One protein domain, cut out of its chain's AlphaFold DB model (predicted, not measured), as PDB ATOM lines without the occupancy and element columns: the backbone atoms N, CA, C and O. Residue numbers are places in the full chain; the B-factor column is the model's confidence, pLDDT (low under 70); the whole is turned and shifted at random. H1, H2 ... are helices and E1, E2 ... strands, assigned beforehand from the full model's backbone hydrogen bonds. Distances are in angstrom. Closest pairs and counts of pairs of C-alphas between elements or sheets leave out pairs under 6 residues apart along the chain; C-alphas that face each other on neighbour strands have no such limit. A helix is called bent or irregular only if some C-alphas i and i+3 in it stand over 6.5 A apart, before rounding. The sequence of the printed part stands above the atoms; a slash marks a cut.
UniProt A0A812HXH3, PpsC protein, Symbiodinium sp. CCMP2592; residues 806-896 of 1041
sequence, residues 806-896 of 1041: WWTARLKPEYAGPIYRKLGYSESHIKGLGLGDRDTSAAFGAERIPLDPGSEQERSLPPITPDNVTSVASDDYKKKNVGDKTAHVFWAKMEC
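Overview. This is residues 806 to 896 of the 1041 residues of the protein "PpsC protein" of Symbiodinium sp. CCMP2592 (UniProt A0A812HXH3). A small twisted sheet of three strands has H1 over one face, and H2 folds back on H1, clear of the sheet. Toward the other end of the longest axis lies H3, where residues 852 to 857 stick out, while H4 only grazes the sheet. The printed part has 91 residues, in the order E1 H1 H2 H3 E2 H4 E3, mixed helices and strands; the antiparallel sheet runs E1 E3 E2. It is compact, radius of gyration of the C-alphas 12.9 A, spanning 39 by 27 by 20 A.

Along the chain. Find C-alpha 806 at (123.496, 129.575, 76.209); E1 runs from there to 811, 16.0 A. H1, residues 813 to 822, 14.9 A, is only just irregular: C-alphas 814 and 817 are 6.9 A apart. Next come H2, 827 to 832, H3, 856 to 860, E2, 869 to 872, and H4, 875 to 881. E3, 888 to 895, 23.3 A, ends at (129.486, 123.149, 77.785).

Arrangement. Look at inner strand E3: N 811 of E1 is 2.9 A from O 888, and N 870 of E2 is 2.8 A from O 891. H1 is on the sheet, height 8.6 A, making two layers, a helix on one face; its closest pair with E3 is C-alphas Ala 816 and His 888, 6.6 A. H1 and H2, a helical hairpin, touch at C-alphas Gly 817 and Ile 830, 6.1 A. O i to N i+4 pairs are within hydrogen-bond range throughout H2 and H4, 3 of 6 in H1, and 0 of 1 in H3, where 2 of 2 i+3 pairs are.

Size, cuts and confidence. C-alphas Ser 828 and Gly 854 are farthest apart, 39.9 A. The printed part has no cut; the link H2 to H3 is long. Residues 839 to 846 and 849 to 859 have pLDDT under 70.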
ATOM      1  N   TRP A 806     123.399 128.240  76.789       90.81
ATOM      2  CA  TRP A 806     123.496 129.575  76.209       90.81
ATOM      3  C   TRP A 806     122.798 130.548  77.149       90.81
ATOM      4  O   TRP A 806     121.740 130.216  77.680       90.81
ATOM      5  N   TRP A 807     123.374 131.727  77.354       90.94
ATOM      6  CA  TRP A 807     122.764 132.784  78.160       90.94
ATOM      7  C   TRP A 807     123.167 134.161  77.639       90.94
ATOM      8  O   TRP A 807     124.127 134.290  76.870       90.94
ATOM      9  N   THR A 808     122.445 135.190  78.082       91.69
ATOM     10  CA  THR A 808     122.817 136.586  77.845       91.69
ATOM     11  C   THR A 808     123.207 137.301  79.128       91.69
ATOM     12  O   THR A 808     122.644 137.054  80.191       91.69
ATOM     13  N   ALA A 809     124.138 138.244  79.025       91.19
ATOM     14  CA  ALA A 809     124.392 139.220  80.079       91.19
ATOM     15  C   ALA A 809     124.493 140.626  79.489       91.19
ATOM     16  O   ALA A 809     124.896 140.807  78.334       91.19
ATOM     17  N   ARG A 810     124.136 141.611  80.309       90.25
ATOM     18  CA  ARG A 810     124.347 143.030  80.061       90.25
ATOM     19  C   ARG A 810     125.738 143.394  80.558       90.25
ATOM     20  O   ARG A 810     126.074 143.211  81.729       90.25
ATOM     21  N   LEU A 811     126.554 143.932  79.668       89.81
ATOM     22  CA  LEU A 811     127.844 144.499  80.025       89.81
ATOM     23  C   LEU A 811     127.749 146.022  79.962       89.81
ATOM     24  O   LEU A 811     127.187 146.590  79.024       89.81
ATOM     25  N   LYS A 812     128.311 146.686  80.976       87.50
ATOM     26  CA  LYS A 812     128.554 148.131  80.916       87.50
ATOM     27  C   LYS A 812     129.484 148.421  79.724       87.50
ATOM     28  O   LYS A 812     130.352 147.586  79.454       87.50
ATOM     29  N   PRO A 813     129.376 149.587  79.057       87.81
ATOM     30  CA  PRO A 813     130.251 149.952  77.936       87.81
ATOM     31  C   PRO A 813     131.746 149.738  78.237       87.81
ATOM     32  O   PRO A 813     132.474 149.183  77.419       87.81
ATOM     33  N   GLU A 814     132.175 150.051  79.463       84.88
ATOM     34  CA  GLU A 814     133.548 149.862  79.967       84.88
ATOM     35  C   GLU A 814     134.110 148.434  79.830       84.88
ATOM     36  O   GLU A 814     135.324 148.264  79.779       84.88
ATOM     37  N   TYR A 815     133.251 147.412  79.763       86.44
ATOM     38  CA  TYR A 815     133.643 146.004  79.620       86.44
ATOM     39  C   TYR A 815     133.319 145.421  78.236       86.44
ATOM     40  O   TYR A 815     133.687 144.286  77.941       86.44
ATOM     41  N   ALA A 816     132.611 146.168  77.384       90.31
ATOM     42  CA  ALA A 816     132.115 145.666  76.108       90.31
ATOM     43  C   ALA A 816     133.190 145.679  75.005       90.31
ATOM     44  O   ALA A 816     133.250 144.746  74.206       90.31
ATOM     45  N   GLY A 817     134.065 146.692  74.968       91.19
ATOM     46  CA  GLY A 817     135.094 146.867  73.923       91.19
ATOM     47  C   GLY A 817     135.972 145.628  73.647       91.19
ATOM     48  O   GLY A 817     136.011 145.171  72.504       91.19
ATOM     49  N   PRO A 818     136.605 145.012  74.665       90.44
ATOM     50  CA  PRO A 818     137.406 143.790  74.502       90.44
ATOM     51  C   PRO A 818     136.609 142.604  73.945       90.44
ATOM     52  O   PRO A 818     137.152 141.755  73.240       90.44
ATOM     53  N   ILE A 819     135.313 142.546  74.254       91.62
ATOM     54  CA  ILE A 819     134.409 141.482  73.824       91.62
ATOM     55  C   ILE A 819     134.025 141.687  72.349       91.62
ATOM     56  O   ILE A 819     134.089 140.735  71.576       91.62
ATOM     57  N   TYR A 820     133.744 142.922  71.913       93.31
ATOM     58  CA  TYR A 820     133.611 143.249  70.482       93.31
ATOM     59  C   TYR A 820     134.907 142.956  69.703       93.31
ATOM     60  O   TYR A 820     134.851 142.335  68.643       93.31
ATOM     61  N   ARG A 821     136.076 143.319  70.250       92.94
ATOM     62  CA  ARG A 821     137.398 143.037  69.656       92.94
ATOM     63  C   ARG A 821     137.630 141.535  69.462       92.94
ATOM     64  O   ARG A 821     138.010 141.101  68.380       92.94
ATOM     65  N   LYS A 822     137.319 140.722  70.478       93.00
ATOM     66  CA  LYS A 822     137.375 139.249  70.415       93.00
ATOM     67  C   LYS A 822     136.403 138.648  69.390       93.00
ATOM     68  O   LYS A 822     136.699 137.598  68.829       93.00
ATOM     69  N   LEU A 823     135.270 139.305  69.141       93.81
ATOM     70  CA  LEU A 823     134.295 138.940  68.107       93.81
ATOM     71  C   LEU A 823     134.657 139.472  66.701       93.81
ATOM     72  O   LEU A 823     133.851 139.331  65.785       93.81
ATOM     73  N   GLY A 824     135.839 140.070  66.512       95.12
ATOM     74  CA  GLY A 824     136.339 140.506  65.201       95.12
ATOM     75  C   GLY A 824     135.821 141.864  64.712       95.12
ATOM     76  O   GLY A 824     136.002 142.196  63.543       95.12
ATOM     77  N   TYR A 825     135.187 142.667  65.572       94.50
ATOM     78  CA  TYR A 825     134.763 144.022  65.206       94.50
ATOM     79  C   TYR A 825     135.968 144.973  65.124       94.50
ATOM     80  O   TYR A 825     136.881 144.904  65.945       94.50
ATOM     81  N   SER A 826     135.959 145.891  64.151       94.56
ATOM     82  CA  SER A 826     137.063 146.832  63.936       94.56
ATOM     83  C   SER A 826     137.172 147.890  65.040       94.56
ATOM     84  O   SER A 826     136.173 148.335  65.604       94.56
ATOM     85  N   GLU A 827     138.387 148.394  65.265       92.81
ATOM     86  CA  GLU A 827     138.649 149.511  66.186       92.81
ATOM     87  C   GLU A 827     137.814 150.762  65.876       92.81
ATOM     88  O   GLU A 827     137.358 151.450  66.787       92.81
ATOM     89  N   SER A 828     137.559 151.039  64.594       92.50
ATOM     90  CA  SER A 828     136.683 152.134  64.162       92.50
ATOM     91  C   SER A 828     135.223 151.918  64.571       92.50
ATOM     92  O   SER A 828     134.562 152.869  64.983       92.50
ATOM     93  N   HIS A 829     134.725 150.679  64.526       93.00
ATOM     94  CA  HIS A 829     133.379 150.334  64.980       93.00
ATOM     95  C   HIS A 829     133.279 150.377  66.512       93.00
ATOM     96  O   HIS A 829     132.343 150.957  67.052       93.00
ATOM     97  N   ILE A 830     134.274 149.832  67.219       92.69
ATOM     98  CA  ILE A 830     134.363 149.845  68.689       92.69
ATOM     99  C   ILE A 830     134.377 151.292  69.214       92.69
ATOM    100  O   ILE A 830     133.600 151.636  70.106       92.69
ATOM    101  N   LYS A 831     135.169 152.173  68.591       91.31
ATOM    102  CA  LYS A 831     135.218 153.609  68.921       91.31
ATOM    103  C   LYS A 831     133.929 154.340  68.535       91.31
ATOM    104  O   LYS A 831     133.466 155.181  69.299       91.31
ATOM    105  N   GLY A 832     133.292 153.964  67.422       91.88
ATOM    106  CA  GLY A 832     131.961 154.452  67.034       91.88
ATOM    107  C   GLY A 832     130.836 154.069  68.008       91.88
ATOM    108  O   GLY A 832     129.869 154.811  68.142       91.88
ATOM    109  N   LEU A 833     130.985 152.959  68.742       89.44
ATOM    110  CA  LEU A 833     130.095 152.552  69.838       89.44
ATOM    111  C   LEU A 833     130.408 153.255  71.179       89.44
ATOM    112  O   LEU A 833     129.780 152.939  72.188       89.44
ATOM    113  N   GLY A 834     131.375 154.181  71.224       90.94
ATOM    114  CA  GLY A 834     131.793 154.868  72.452       90.94
ATOM    115  C   GLY A 834     132.600 153.996  73.423       90.94
ATOM    116  O   GLY A 834     132.730 154.339  74.599       90.94
ATOM    117  N   LEU A 835     133.135 152.863  72.958       90.19
ATOM    118  CA  LEU A 835     133.854 151.898  73.787       90.19
ATOM    119  C   LEU A 835     135.347 152.249  73.815       90.19
ATOM    120  O   LEU A 835     136.026 152.205  72.791       90.19
ATOM    121  N   GLY A 836     135.849 152.635  74.989       79.56
ATOM    122  CA  GLY A 836     137.239 153.061  75.173       79.56
ATOM    123  C   GLY A 836     138.225 151.912  75.404       79.56
ATOM    124  O   GLY A 836     137.860 150.861  75.927       79.56
ATOM    125  N   ASP A 837     139.499 152.164  75.098       70.31
ATOM    126  CA  ASP A 837     140.641 151.253  75.295       70.31
ATOM    127  C   ASP A 837     141.065 151.103  76.780       70.31
ATOM    128  O   ASP A 837     142.247 151.142  77.115       70.31
ATOM    129  N   ARG A 838     140.105 150.959  77.708       70.94
ATOM    130  CA  ARG A 838     140.409 150.614  79.109       70.94
ATOM    131  C   ARG A 838     140.850 149.156  79.196       70.94
ATOM    132  O   ARG A 838     140.182 148.271  78.672       70.94
ATOM    133  N   ASP A 839     141.955 148.912  79.894       61.56
ATOM    134  CA  ASP A 839     142.549 147.581  80.016       61.56
ATOM    135  C   ASP A 839     141.764 146.715  81.023       61.56
ATOM    136  O   ASP A 839     141.759 146.967  82.232       61.56
ATOM    137  N   THR A 840     141.008 145.729  80.530       57.38
ATOM    138  CA  THR A 840     139.953 145.049  81.303       57.38
ATOM    139  C   THR A 840     140.417 143.776  82.012       57.38
ATOM    140  O   THR A 840     139.771 142.729  81.917       57.38
ATOM    141  N   SER A 841     141.485 143.860  82.801       56.81
ATOM    142  CA  SER A 841     141.804 142.814  83.790       56.81
ATOM    143  C   SER A 841     140.684 142.632  84.836       56.81
ATOM    144  O   SER A 841     140.542 141.565  85.430       56.81
ATOM    145  N   ALA A 842     139.838 143.654  85.019       53.25
ATOM    146  CA  ALA A 842     138.765 143.723  86.009       53.25
ATOM    147  C   ALA A 842     137.338 143.580  85.425       53.25
ATOM    148  O   ALA A 842     136.431 144.310  85.822       53.25
ATOM    149  N   ALA A 843     137.091 142.624  84.519       54.50
ATOM    150  CA  ALA A 843     135.755 142.348  83.944       54.50
ATOM    151  C   ALA A 843     134.717 141.744  84.937       54.50
ATOM    152  O   ALA A 843     133.695 141.178  84.541       54.50
ATOM    153  N   PHE A 844     134.950 141.866  86.247       56.81
ATOM    154  CA  PHE A 844     134.114 141.334  87.326       56.81
ATOM    155  C   PHE A 844     132.967 142.297  87.683       56.81
ATOM    156  O   PHE A 844     132.900 142.826  88.789       56.81
ATOM    157  N   GLY A 845     132.064 142.546  86.727       58.97
ATOM    158  CA  GLY A 845     130.971 143.517  86.902       58.97
ATOM    159  C   GLY A 845     129.803 143.418  85.914       58.97
ATOM    160  O   GLY A 845     129.075 144.396  85.748       58.97
ATOM    161  N   ALA A 846     129.635 142.280  85.231       66.38
ATOM    162  CA  ALA A 846     128.537 142.061  84.285       66.38
ATOM    163  C   ALA A 846     127.204 141.770  85.004       66.38
ATOM    164  O   ALA A 846     127.121 140.857  85.828       66.38
ATOM    165  N   GLU A 847     126.153 142.508  84.647       73.25
ATOM    166  CA  GLU A 847     124.786 142.293  85.130       73.25
ATOM    167  C   GLU A 847     124.143 141.173  84.298       73.25
ATOM    168  O   GLU A 847     124.055 141.260  83.072       73.25
ATOM    169  N   ARG A 848     123.723 140.075  84.934       73.25
ATOM    170  CA  ARG A 848     123.055 138.979  84.214       73.25
ATOM    171  C   ARG A 848     121.623 139.389  83.900       73.25
ATOM    172  O   ARG A 848     120.912 139.831  84.795       73.25
ATOM    173  N   ILE A 849     121.207 139.197  82.650       68.81
ATOM    174  CA  ILE A 849     119.796 139.298  82.276       68.81
ATOM    175  C   ILE A 849     119.249 137.871  82.347       68.81
ATOM    176  O   ILE A 849     119.677 137.060  81.520       68.81
ATOM    177  N   PRO A 850     118.373 137.543  83.313       64.88
ATOM    178  CA  PRO A 850     117.744 136.233  83.353       64.88
ATOM    179  C   PRO A 850     116.884 136.027  82.101       64.88
ATOM    180  O   PRO A 850     116.106 136.909  81.730       64.88
ATOM    181  N   LEU A 851     117.031 134.877  81.446       65.69
ATOM    182  CA  LEU A 851     116.155 134.450  80.348       65.69
ATOM    183  C   LEU A 851     114.806 133.951  80.879       65.69
ATOM    184  O   LEU A 851     113.784 134.132  80.222       65.69
ATOM    185  N   ASP A 852     114.814 133.354  82.072       67.62
ATOM    186  CA  ASP A 852     113.624 132.989  82.836       67.62
ATOM    187  C   ASP A 852     113.840 133.384  84.310       67.62
ATOM    188  O   ASP A 852     114.546 132.673  85.038       67.62
ATOM    189  N   PRO A 853     113.239 134.497  84.783       60.19
ATOM    190  CA  PRO A 853     113.432 134.990  86.146       60.19
ATOM    191  C   PRO A 853     112.859 134.066  87.235       60.19
ATOM    192  O   PRO A 853     113.088 134.328  88.415       60.19
ATOM    193  N   GLY A 854     112.145 132.991  86.877       63.56
ATOM    194  CA  GLY A 854     111.762 131.924  87.805       63.56
ATOM    195  C   GLY A 854     112.862 130.885  88.066       63.56
ATOM    196  O   GLY A 854     112.721 130.067  88.975       63.56
ATOM    197  N   SER A 855     113.958 130.884  87.297       64.69
ATOM    198  CA  SER A 855     114.947 129.801  87.321       64.69
ATOM    199  C   SER A 855     116.132 130.061  88.273       64.69
ATOM    200  O   SER A 855     117.060 130.818  87.989       64.69
ATOM    201  N   GLU A 856     116.181 129.356  89.413       64.50
ATOM    202  CA  GLU A 856     117.327 129.434  90.352       64.50
ATOM    203  C   GLU A 856     118.678 129.061  89.702       64.50
ATOM    204  O   GLU A 856     119.752 129.473  90.153       64.50
ATOM    205  N   GLN A 857     118.609 128.293  88.615       62.38
ATOM    206  CA  GLN A 857     119.709 127.720  87.843       62.38
ATOM    207  C   GLN A 857     120.654 128.770  87.225       62.38
ATOM    208  O   GLN A 857     121.847 128.502  87.046       62.38
ATOM    209  N   GLU A 858     120.175 129.988  86.957       60.25
ATOM    210  CA  GLU A 858     120.992 131.067  86.378       60.25
ATOM    211  C   GLU A 858     122.014 131.659  87.365       60.25
ATOM    212  O   GLU A 858     122.983 132.309  86.952       60.25
ATOM    213  N   ARG A 859     121.881 131.374  88.671       60.09
ATOM    214  CA  ARG A 859     122.876 131.763  89.686       60.09
ATOM    215  C   ARG A 859     124.223 131.055  89.477       60.09
ATOM    216  O   ARG A 859     125.263 131.685  89.668       60.09
ATOM    217  N   SER A 860     124.233 129.804  89.004       70.56
ATOM    218  CA  SER A 860     125.463 129.001  88.831       70.56
ATOM    219  C   SER A 860     126.222 129.194  87.509       70.56
ATOM    220  O   SER A 860     127.293 128.615  87.342       70.56
ATOM    221  N   LEU A 861     125.715 130.000  86.571       81.31
ATOM    222  CA  LEU A 861     126.437 130.317  85.331       81.31
ATOM    223  C   LEU A 861     127.697 131.178  85.611       81.31
ATOM    224  O   LEU A 861     127.767 131.846  86.647       81.31
ATOM    225  N   PRO A 862     128.707 131.200  84.722       84.56
ATOM    226  CA  PRO A 862     129.855 132.099  84.839       84.56
ATOM    227  C   PRO A 862     129.522 133.522  84.331       84.56
ATOM    228  O   PRO A 862     128.548 133.715  83.599       84.56
ATOM    229  N   PRO A 863     130.319 134.549  84.689       87.00
ATOM    230  CA  PRO A 863     130.269 135.839  83.996       87.00
ATOM    231  C   PRO A 863     130.636 135.674  82.510       87.00
ATOM    232  O   PRO A 863     131.360 134.745  82.145       87.00
ATOM    233  N   ILE A 864     130.161 136.581  81.650       88.38
ATOM    234  CA  ILE A 864     130.604 136.607  80.249       88.38
ATOM    235  C   ILE A 864     132.043 137.129  80.186       88.38
ATOM    236  O   ILE A 864     132.364 138.156  80.779       88.38
ATOM    237  N   THR A 865     132.896 136.412  79.460       88.50
ATOM    238  CA  THR A 865     134.305 136.741  79.214       88.50
ATOM    239  C   THR A 865     134.611 136.622  77.715       88.50
ATOM    240  O   THR A 865     133.845 135.986  76.981       88.50
ATOM    241  N   PRO A 866     135.749 137.157  77.233       87.00
ATOM    242  CA  PRO A 866     136.209 136.922  75.862       87.00
ATOM    243  C   PRO A 866     136.315 135.434  75.466       87.00
ATOM    244  O   PRO A 866     136.291 135.114  74.284       87.00
ATOM    245  N   ASP A 867     136.409 134.501  76.412       85.56
ATOM    246  CA  ASP A 867     136.586 133.075  76.097       85.56
ATOM    247  C   ASP A 867     135.276 132.283  76.020       85.56
ATOM    248  O   ASP A 867     135.258 131.197  75.440       85.56
ATOM    249  N   ASN A 868     134.175 132.816  76.565       89.69
ATOM    250  CA  ASN A 868     132.852 132.183  76.497       89.69
ATOM    251  C   ASN A 868     131.832 132.937  75.623       89.69
ATOM    252  O   ASN A 868     130.800 132.360  75.271       89.69
ATOM    253  N   VAL A 869     132.119 134.182  75.219       91.75
ATOM    254  CA  VAL A 869     131.277 134.933  74.278       91.75
ATOM    255  C   VAL A 869     131.189 134.254  72.902       91.75
ATOM    256  O   VAL A 869     132.075 133.512  72.476       91.75
ATOM    257  N   THR A 870     130.091 134.505  72.191       92.00
ATOM    258  CA  THR A 870     129.813 133.937  70.860       92.00
ATOM    259  C   THR A 870     129.377 134.959  69.829       92.00
ATOM    260  O   THR A 870     129.724 134.821  68.661       92.00
ATOM    261  N   SER A 871     128.605 135.956  70.250       92.94
ATOM    262  CA  SER A 871     128.021 136.966  69.379       92.94
ATOM    263  C   SER A 871     127.427 138.096  70.218       92.94
ATOM    264  O   SER A 871     127.143 137.949  71.410       92.94
ATOM    265  N   VAL A 872     127.215 139.239  69.576       92.19
ATOM    266  CA  VAL A 872     126.371 140.313  70.106       92.19
ATOM    267  C   VAL A 872     124.908 139.886  69.944       92.19
ATOM    268  O   VAL A 872     124.550 139.268  68.940       92.19
ATOM    269  N   ALA A 873     124.041 140.193  70.908       89.00
ATOM    270  CA  ALA A 873     122.608 139.965  70.741       89.00
ATOM    271  C   ALA A 873     122.017 140.932  69.699       89.00
ATOM    272  O   ALA A 873     122.434 142.089  69.610       89.00
ATOM    273  N   SER A 874     121.036 140.469  68.921       88.88
ATOM    274  CA  SER A 874     120.373 141.295  67.906       88.88
ATOM    275  C   SER A 874     119.587 142.448  68.537       88.88
ATOM    276  O   SER A 874     119.106 142.353  69.669       88.88
ATOM    277  N   ASP A 875     119.410 143.540  67.795       85.56
ATOM    278  CA  ASP A 875     118.707 144.719  68.316       85.56
ATOM    279  C   ASP A 875     117.221 144.445  68.594       85.56
ATOM    280  O   ASP A 875     116.667 145.003  69.538       85.56
ATOM    281  N   ASP A 876     116.601 143.507  67.870       85.94
ATOM    282  CA  ASP A 876     115.268 142.988  68.203       85.94
ATOM    283  C   ASP A 876     115.239 142.253  69.549       85.94
ATOM    284  O   ASP A 876     114.281 142.404  70.306       85.94
ATOM    285  N   TYR A 877     116.283 141.485  69.887       86.19
ATOM    286  CA  TYR A 877     116.388 140.827  71.192       86.19
ATOM    287  C   TYR A 877     116.572 141.856  72.317       86.19
ATOM    288  O   TYR A 877     115.865 141.789  73.322       86.19
ATOM    289  N   LYS A 878     117.457 142.850  72.132       85.94
ATOM    290  CA  LYS A 878     117.635 143.964  73.088       85.94
ATOM    291  C   LYS A 878     116.314 144.704  73.313       85.94
ATOM    292  O   LYS A 878     115.877 144.872  74.450       85.94
ATOM    293  N   LYS A 879     115.638 145.081  72.222       84.69
ATOM    294  CA  LYS A 879     114.358 145.803  72.231       84.69
ATOM    295  C   LYS A 879     113.245 145.018  72.933       84.69
ATOM    296  O   LYS A 879     112.458 145.636  73.642       84.69
ATOM    297  N   LYS A 880     113.168 143.695  72.742       86.88
ATOM    298  CA  LYS A 880     112.151 142.835  73.375       86.88
ATOM    299  C   LYS A 880     112.410 142.593  74.863       86.88
ATOM    300  O   LYS A 880     111.474 142.693  75.645       86.88
ATOM    301  N   ASN A 881     113.650 142.277  75.243       82.06
ATOM    302  CA  ASN A 881     113.949 141.707  76.565       82.06
ATOM    303  C   ASN A 881     114.596 142.691  77.552       82.06
ATOM    304  O   ASN A 881     114.637 142.412  78.745       82.06
ATOM    305  N   VAL A 882     115.126 143.823  77.074       83.31
ATOM    306  CA  VAL A 882     115.875 144.792  77.903       83.31
ATOM    307  C   VAL A 882     115.265 146.195  77.847       83.31
ATOM    308  O   VAL A 882     115.501 147.003  78.741       83.31
ATOM    309  N   GLY A 883     114.489 146.511  76.802       82.44
ATOM    310  CA  GLY A 883     113.869 147.825  76.558       82.44
ATOM    311  C   GLY A 883     114.857 148.940  76.174       82.44
ATOM    312  O   GLY A 883     114.543 149.806  75.357       82.44
ATOM    313  N   ASP A 884     116.075 148.881  76.703       80.62
ATOM    314  CA  ASP A 884     117.194 149.780  76.450       80.62
ATOM    315  C   ASP A 884     117.976 149.391  75.180       80.62
ATOM    316  O   ASP A 884     118.616 148.340  75.112       80.62
ATOM    317  N   LYS A 885     117.967 150.273  74.170       76.12
ATOM    318  CA  LYS A 885     118.756 150.106  72.933       76.12
ATOM    319  C   LYS A 885     120.263 150.321  73.129       76.12
ATOM    320  O   LYS A 885     121.039 149.874  72.291       76.12
ATOM    321  N   THR A 886     120.672 151.016  74.189       82.38
ATOM    322  CA  THR A 886     122.080 151.324  74.500       82.38
ATOM    323  C   THR A 886     122.773 150.205  75.282       82.38
ATOM    324  O   THR A 886     123.994 150.205  75.423       82.38
ATOM    325  N   ALA A 887     122.019 149.201  75.739       87.25
ATOM    326  CA  ALA A 887     122.560 148.035  76.417       87.25
ATOM    327  C   ALA A 887     123.430 147.172  75.481       87.25
ATOM    328  O   ALA A 887     122.943 146.572  74.515       87.25
ATOM    329  N   HIS A 888     124.712 147.013  75.821       90.81
ATOM    330  CA  HIS A 888     125.567 146.002  75.198       90.81
ATOM    331  C   HIS A 888     125.236 144.630  75.794       90.81
ATOM    332  O   HIS A 888     125.634 144.290  76.910       90.81
ATOM    333  N   VAL A 889     124.460 143.854  75.041       92.88
ATOM    334  CA  VAL A 889     124.023 142.503  75.402       92.88
ATOM    335  C   VAL A 889     124.730 141.505  74.500       92.88
ATOM    336  O   VAL A 889     124.729 141.662  73.277       92.88
ATOM    337  N   PHE A 890     125.312 140.472  75.099       93.81
ATOM    338  CA  PHE A 890     126.077 139.450  74.391       93.81
ATOM    339  C   PHE A 890     125.543 138.059  74.705       93.81
ATOM    340  O   PHE A 890     125.119 137.800  75.831       93.81
ATOM    341  N   TRP A 891     125.615 137.167  73.721       93.75
ATOM    342  CA  TRP A 891     125.415 135.736  73.908       93.75
ATOM    343  C   TRP A 891     126.732 135.073  74.298       93.75
ATOM    344  O   TRP A 891     127.731 135.193  73.581       93.75
ATOM    345  N   ALA A 892     126.713 134.305  75.380       92.56
ATOM    346  CA  ALA A 892     127.781 133.377  75.730       92.56
ATOM    347  C   ALA A 892     127.303 131.925  75.622       92.56
ATOM    348  O   ALA A 892     126.109 131.635  75.745       92.56
ATOM    349  N   LYS A 893     128.257 131.016  75.398       91.62
ATOM    350  CA  LYS A 893     128.055 129.564  75.423       91.62
ATOM    351  C   LYS A 893     129.010 128.913  76.417       91.62
ATOM    352  O   LYS A 893     130.167 129.307  76.538       91.62
ATOM    353  N   MET A 894     128.562 127.837  77.047       89.31
ATOM    354  CA  MET A 894     129.431 126.913  77.772       89.31
ATOM    355  C   MET A 894     128.938 125.491  77.565       89.31
ATOM    356  O   MET A 894     127.736 125.243  77.532       89.31
ATOM    357  N   GLU A 895     129.850 124.530  77.470       89.25
ATOM    358  CA  GLU A 895     129.486 123.149  77.785       89.25
ATOM    359  C   GLU A 895     129.213 123.085  79.292       89.25
ATOM    360  O   GLU A 895     130.061 123.521  80.069       89.25
ATOM    361  N   CYS A 896     128.067 122.533  79.709       90.44
ATOM    362  CA  CYS A 896     127.756 122.314  81.127       90.44
ATOM    363  C   CYS A 896     128.920 121.602  81.832       90.44
ATOM    364  O   CYS A 896     129.295 121.955  82.947       90.44
TER     365      CYS A 896